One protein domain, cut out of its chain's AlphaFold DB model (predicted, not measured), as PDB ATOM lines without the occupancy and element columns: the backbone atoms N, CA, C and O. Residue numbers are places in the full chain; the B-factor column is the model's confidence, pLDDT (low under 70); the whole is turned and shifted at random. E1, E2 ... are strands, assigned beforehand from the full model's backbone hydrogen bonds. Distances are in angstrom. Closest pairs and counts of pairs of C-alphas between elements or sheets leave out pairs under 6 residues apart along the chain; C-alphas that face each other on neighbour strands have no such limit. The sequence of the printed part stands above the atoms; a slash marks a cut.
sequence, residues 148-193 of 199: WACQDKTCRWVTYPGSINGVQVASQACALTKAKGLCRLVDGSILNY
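What this domain is: This is residues 148 to 193 of the 199 residues of the protein "Hypothetical protein" of Polarella glacialis (UniProt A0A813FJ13). A four-stranded antiparallel sheet, in order E1, E4, E5, E6, curls like part of a barrel, and the small antiparallel hairpin E2 and E3 lies beyond one end of it. The printed part has 46 residues, 21 of them in six named strands, E1 to E6 along the chain, with no named helix: all strand. It is compact, with a radius of gyration of the C-alphas of 10.2 A and spans of 29 by 22 by 15 A.

Where its parts are: Find C-alpha 172 at (-44.295, 16.030, -23.247); from there E4, residues 172 to 176, runs 12.7 A. E1 is 155 to 158, E5 182 to 184, and E6 190 to 192, ending at (-51.747, 10.288, -12.821). E2 is 162 to 164 and E3 167 to 169.

How they stand to each other: E4, E5 and E6 form a meander, each strand the antiparallel neighbour of the one before. Look for N 156 and O 174, 2.9 A, between E1 and E4; N 175 and O 184, 2.8 A, between E4 and E5; N 183 and O 191, 2.9 A, between E5 and E6; and N 164 and O 167, 3.0 A, in the hairpin. E3 runs on into E4 at 71 degrees.

The domain as a whole: C-alphas 166 and 180 are farthest apart, 29.9 A. The printed part has no cut, its links between strands are tight, and residue 152 is under 70 in pLDDT.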
ATOM      1  N   TRP A 148     -49.234  23.703 -28.737       84.44
ATOM      2  CA  TRP A 148     -50.407  24.325 -29.355       84.44
ATOM      3  C   TRP A 148     -51.472  23.314 -29.806       84.44
ATOM      4  O   TRP A 148     -52.652  23.653 -29.868       84.44
ATOM      5  N   ALA A 149     -51.074  22.077 -30.120       85.06
ATOM      6  CA  ALA A 149     -51.997  21.033 -30.564       85.06
ATOM      7  C   ALA A 149     -52.654  20.293 -29.392       85.06
ATOM      8  O   ALA A 149     -53.659  19.603 -29.566       85.06
ATOM      9  N   CYS A 150     -52.088  20.423 -28.192       83.19
ATOM     10  CA  CYS A 150     -52.572  19.767 -26.991       83.19
ATOM     11  C   CYS A 150     -53.653  20.637 -26.341       83.19
ATOM     12  O   CYS A 150     -53.361  21.628 -25.677       83.19
ATOM     13  N   GLN A 151     -54.918  20.282 -26.563       75.62
ATOM     14  CA  GLN A 151     -56.055  20.988 -25.975       75.62
ATOM     15  C   GLN A 151     -56.490  20.325 -24.665       75.62
ATOM     16  O   GLN A 151     -56.745  19.123 -24.656       75.62
ATOM     17  N   ASP A 152     -56.707  21.124 -23.614       67.31
ATOM     18  CA  ASP A 152     -57.009  20.692 -22.232       67.31
ATOM     19  C   ASP A 152     -58.110  19.628 -22.070       67.31
ATOM     20  O   ASP A 152     -58.172  18.943 -21.051       67.31
ATOM     21  N   LYS A 153     -59.014  19.492 -23.046       74.62
ATOM     22  CA  LYS A 153     -60.111  18.514 -23.007       74.62
ATOM     23  C   LYS A 153     -59.685  17.097 -23.385       74.62
ATOM     24  O   LYS A 153     -60.349  16.147 -22.983       74.62
ATOM     25  N   THR A 154     -58.634  16.948 -24.185       75.94
ATOM     26  CA  THR A 154     -58.185  15.662 -24.748       75.94
ATOM     27  C   THR A 154     -56.716  15.382 -24.472       75.94
ATOM     28  O   THR A 154     -56.296  14.229 -24.504       75.94
ATOM     29  N   CYS A 155     -55.935  16.412 -24.170       82.75
ATOM     30  CA  CYS A 155     -54.510  16.324 -23.930       82.75
ATOM     31  C   CYS A 155     -54.107  17.362 -22.881       82.75
ATOM     32  O   CYS A 155     -54.630  18.473 -22.861       82.75
ATOM     33  N   ARG A 156     -53.156  17.012 -22.016       86.44
ATOM     34  CA  ARG A 156     -52.539  17.944 -21.073       86.44
ATOM     35  C   ARG A 156     -51.026  17.891 -21.205       86.44
ATOM     36  O   ARG A 156     -50.447  16.812 -21.306       86.44
ATOM     37  N   TRP A 157     -50.389  19.055 -21.197       85.38
ATOM     38  CA  TRP A 157     -48.933  19.139 -21.153       85.38
ATOM     39  C   TRP A 157     -48.426  18.874 -19.740       85.38
ATOM     40  O   TRP A 157     -48.929  19.464 -18.785       85.38
ATOM     41  N   VAL A 158     -47.447  17.977 -19.617       85.06
ATOM     42  CA  VAL A 158     -46.876  17.568 -18.329       85.06
ATOM     43  C   VAL A 158     -45.352  17.643 -18.358       85.06
ATOM     44  O   VAL A 158     -44.703  17.297 -19.349       85.06
ATOM     45  N   THR A 159     -44.773  18.079 -17.241       84.62
ATOM     46  CA  THR A 159     -43.322  18.137 -17.028       84.62
ATOM     47  C   THR A 159     -42.814  16.769 -16.577       84.62
ATOM     48  O   THR A 159     -42.474  16.570 -15.415       84.62
ATOM     49  N   TYR A 160     -42.846  15.796 -17.488       81.94
ATOM     50  CA  TYR A 160     -42.363  14.440 -17.243       81.94
ATOM     51  C   TYR A 160     -41.263  14.089 -18.252       81.94
ATOM     52  O   TYR A 160     -41.549  14.091 -19.457       81.94
ATOM     53  N   PRO A 161     -40.023  13.808 -17.801       82.06
ATOM     54  CA  PRO A 161     -38.932  13.492 -18.706       82.06
ATOM     55  C   PRO A 161     -39.187  12.164 -19.426       82.06
ATOM     56  O   PRO A 161     -39.697  11.217 -18.834       82.06
ATOM     57  N   GLY A 162     -38.839  12.089 -20.706       80.25
ATOM     58  CA  GLY A 162     -39.014  10.880 -21.508       80.25
ATOM     59  C   GLY A 162     -38.217  10.921 -22.805       80.25
ATOM     60  O   GLY A 162     -37.593  11.930 -23.124       80.25
ATOM     61  N   SER A 163     -38.244   9.821 -23.557       76.44
ATOM     62  CA  SER A 163     -37.609   9.724 -24.874       76.44
ATOM     63  C   SER A 163     -38.673   9.622 -25.960       76.44
ATOM     64  O   SER A 163     -39.480   8.693 -25.941       76.44
ATOM     65  N   ILE A 164     -38.672  10.561 -26.907       74.44
ATOM     66  CA  ILE A 164     -39.540  10.540 -28.091       74.44
ATOM     67  C   ILE A 164     -38.628  10.397 -29.304       74.44
ATOM     68  O   ILE A 164     -37.764  11.240 -29.524       74.44
ATOM     69  N   ASN A 165     -38.775   9.309 -30.065       70.81
ATOM     70  CA  ASN A 165     -37.929   9.015 -31.233       70.81
ATOM     71  C   ASN A 165     -36.411   9.074 -30.943       70.81
ATOM     72  O   ASN A 165     -35.620   9.443 -31.805       70.81
ATOM     73  N   GLY A 166     -35.991   8.722 -29.721       70.25
ATOM     74  CA  GLY A 166     -34.585   8.752 -29.295       70.25
ATOM     75  C   GLY A 166     -34.097  10.101 -28.752       70.25
ATOM     76  O   GLY A 166     -32.975  10.173 -28.252       70.25
ATOM     77  N   VAL A 167     -34.925  11.150 -28.791       78.12
ATOM     78  CA  VAL A 167     -34.617  12.474 -28.236       78.12
ATOM     79  C   VAL A 167     -35.172  12.583 -26.816       78.12
ATOM     80  O   VAL A 167     -36.364  12.380 -26.585       78.12
ATOM     81  N   GLN A 168     -34.306  12.918 -25.857       81.56
ATOM     82  CA  GLN A 168     -34.700  13.174 -24.470       81.56
ATOM     83  C   GLN A 168     -35.426  14.517 -24.370       81.56
ATOM     84  O   GLN A 168     -34.875  15.561 -24.718       81.56
ATOM     85  N   VAL A 169     -36.653  14.496 -23.859       82.94
ATOM     86  CA  VAL A 169     -37.480  15.684 -23.652       82.94
ATOM     87  C   VAL A 169     -37.768  15.864 -22.170       82.94
ATOM     88  O   VAL A 169     -38.083  14.906 -21.473       82.94
ATOM     89  N   ALA A 170     -37.684  17.099 -21.671       82.00
ATOM     90  CA  ALA A 170     -37.994  17.421 -20.272       82.00
ATOM     91  C   ALA A 170     -39.507  17.472 -19.988       82.00
ATOM     92  O   ALA A 170     -39.948  17.549 -18.840       82.00
ATOM     93  N   SER A 171     -40.323  17.532 -21.035       81.88
ATOM     94  CA  SER A 171     -41.766  17.726 -20.955       81.88
ATOM     95  C   SER A 171     -42.410  17.228 -22.241       81.88
ATOM     96  O   SER A 171     -41.818  17.344 -23.314       81.88
ATOM     97  N   GLN A 172     -43.615  16.683 -22.133       85.25
ATOM     98  CA  GLN A 172     -44.295  16.030 -23.247       85.25
ATOM     99  C   GLN A 172     -45.816  16.109 -23.098       85.25
ATOM    100  O   GLN A 172     -46.358  16.416 -22.031       85.25
ATOM    101  N   ALA A 173     -46.510  15.846 -24.199       85.44
ATOM    102  CA  ALA A 173     -47.959  15.768 -24.229       85.44
ATOM    103  C   ALA A 173     -48.453  14.466 -23.580       85.44
ATOM    104  O   ALA A 173     -47.924  13.390 -23.851       85.44
ATOM    105  N   CYS A 174     -49.499  14.568 -22.762       84.88
ATOM    106  CA  CYS A 174     -50.174  13.427 -22.159       84.88
ATOM    107  C   CYS A 174     -51.632  13.374 -22.624       84.88
ATOM    108  O   CYS A 174     -52.429  14.262 -22.311       84.88
ATOM    109  N   ALA A 175     -51.996  12.335 -23.372       85.62
ATOM    110  CA  ALA A 175     -53.357  12.139 -23.863       85.62
ATOM    111  C   ALA A 175     -54.276  11.710 -22.711       85.62
ATOM    112  O   ALA A 175     -54.022  10.709 -22.043       85.62
ATOM    113  N   LEU A 176     -55.353  12.451 -22.459       84.38
ATOM    114  CA  LEU A 176     -56.274  12.157 -21.361       84.38
ATOM    115  C   LEU A 176     -57.053  10.870 -21.647       84.38
ATOM    116  O   LEU A 176     -57.623  10.688 -22.724       84.38
ATOM    117  N   THR A 177     -57.099   9.971 -20.667       80.31
ATOM    118  CA  THR A 177     -57.881   8.735 -20.779       80.31
ATOM    119  C   THR A 177     -59.313   8.949 -20.281       80.31
ATOM    120  O   THR A 177     -59.638   9.954 -19.651       80.31
ATOM    121  N   LYS A 178     -60.204   7.978 -20.534       72.56
ATOM    122  CA  LYS A 178     -61.571   8.002 -19.979       72.56
ATOM    123  C   LYS A 178     -61.595   7.899 -18.448       72.56
ATOM    124  O   LYS A 178     -62.588   8.282 -17.834       72.56
ATOM    125  N   ALA A 179     -60.536   7.363 -17.840       73.19
ATOM    126  CA  ALA A 179     -60.403   7.288 -16.396       73.19
ATOM    127  C   ALA A 179     -59.958   8.653 -15.854       73.19
ATOM    128  O   ALA A 179     -58.925   9.193 -16.254       73.19
ATOM    129  N   LYS A 180     -60.760   9.227 -14.950       76.25
ATOM    130  CA  LYS A 180     -60.483  10.543 -14.360       76.25
ATOM    131  C   LYS A 180     -59.100  10.553 -13.707       76.25
ATOM    132  O   LYS A 180     -58.781   9.666 -12.924       76.25
ATOM    133  N   GLY A 181     -58.310  11.578 -14.016       76.69
ATOM    134  CA  GLY A 181     -56.983  11.768 -13.434       76.69
ATOM    135  C   GLY A 181     -55.862  10.972 -14.105       76.69
ATOM    136  O   GLY A 181     -54.711  11.202 -13.760       76.69
ATOM    137  N   LEU A 182     -56.148  10.106 -15.085       84.31
ATOM    138  CA  LEU A 182     -55.129   9.336 -15.803       84.31
ATOM    139  C   LEU A 182     -54.904   9.858 -17.223       84.31
ATOM    140  O   LEU A 182     -55.854  10.128 -17.965       84.31
ATOM    141  N   CYS A 183     -53.641   9.938 -17.621       84.88
ATOM    142  CA  CYS A 183     -53.227  10.294 -18.969       84.88
ATOM    143  C   CYS A 183     -52.169   9.310 -19.487       84.88
ATOM    144  O   CYS A 183     -51.449   8.693 -18.704       84.88
ATOM    145  N   ARG A 184     -52.114   9.128 -20.805       86.38
ATOM    146  CA  ARG A 184     -51.175   8.247 -21.499       86.38
ATOM    147  C   ARG A 184     -50.075   9.073 -22.158       86.38
ATOM    148  O   ARG A 184     -50.381  10.061 -22.824       86.38
ATOM    149  N   LEU A 185     -48.831   8.640 -22.001       84.62
ATOM    150  CA  LEU A 185     -47.656   9.203 -22.661       84.62
ATOM    151  C   LEU A 185     -47.334   8.502 -23.987       84.62
ATOM    152  O   LEU A 185     -47.942   7.493 -24.347       84.62
ATOM    153  N   VAL A 186     -46.367   9.057 -24.722       79.00
ATOM    154  CA  VAL A 186     -45.934   8.563 -26.042       79.00
ATOM    155  C   VAL A 186     -45.381   7.135 -25.965       79.00
ATOM    156  O   VAL A 186     -45.618   6.330 -26.859       79.00
ATOM    157  N   ASP A 187     -44.703   6.799 -24.869       76.56
ATOM    158  CA  ASP A 187     -44.156   5.466 -24.581       76.56
ATOM    159  C   ASP A 187     -45.228   4.434 -24.171       76.56
ATOM    160  O   ASP A 187     -44.925   3.264 -23.946       76.56
ATOM    161  N   GLY A 188     -46.492   4.856 -24.073       77.44
ATOM    162  CA  GLY A 188     -47.610   4.026 -23.641       77.44
ATOM    163  C   GLY A 188     -47.780   3.941 -22.124       77.44
ATOM    164  O   GLY A 188     -48.746   3.321 -21.671       77.44
ATOM    165  N   SER A 189     -46.909   4.579 -21.335       81.12
ATOM    166  CA  SER A 189     -47.054   4.629 -19.881       81.12
ATOM    167  C   SER A 189     -48.288   5.446 -19.478       81.12
ATOM    168  O   SER A 189     -48.697   6.393 -20.159       81.12
ATOM    169  N   ILE A 190     -48.929   5.046 -18.377       84.31
ATOM    170  CA  ILE A 190     -50.108   5.726 -17.834       84.31
ATOM    171  C   ILE A 190     -49.690   6.442 -16.556       84.31
ATOM    172  O   ILE A 190     -49.224   5.813 -15.607       84.31
ATOM    173  N   LEU A 191     -49.897   7.753 -16.524       84.50
ATOM    174  CA  LEU A 191     -49.562   8.608 -15.396       84.50
ATOM    175  C   LEU A 191     -50.814   9.231 -14.796       84.50
ATOM    176  O   LEU A 191     -51.772   9.567 -15.495       84.50
ATOM    177  N   ASN A 192     -50.775   9.439 -13.483       83.75
ATOM    178  CA  ASN A 192     -51.747  10.288 -12.821       83.75
ATOM    179  C   ASN A 192     -51.307  11.751 -12.964       83.75
ATOM    180  O   ASN A 192     -50.334  12.172 -12.347       83.75
ATOM    181  N   TYR A 193     -52.014  12.531 -13.780       76.31
ATOM    182  CA  TYR A 193     -51.652  13.930 -14.024       76.31
ATOM    183  C   TYR A 193     -52.133  14.881 -12.922       76.31
ATOM    184  O   TYR A 193     -51.791  16.058 -12.953       76.31
TER     185      TYR A 193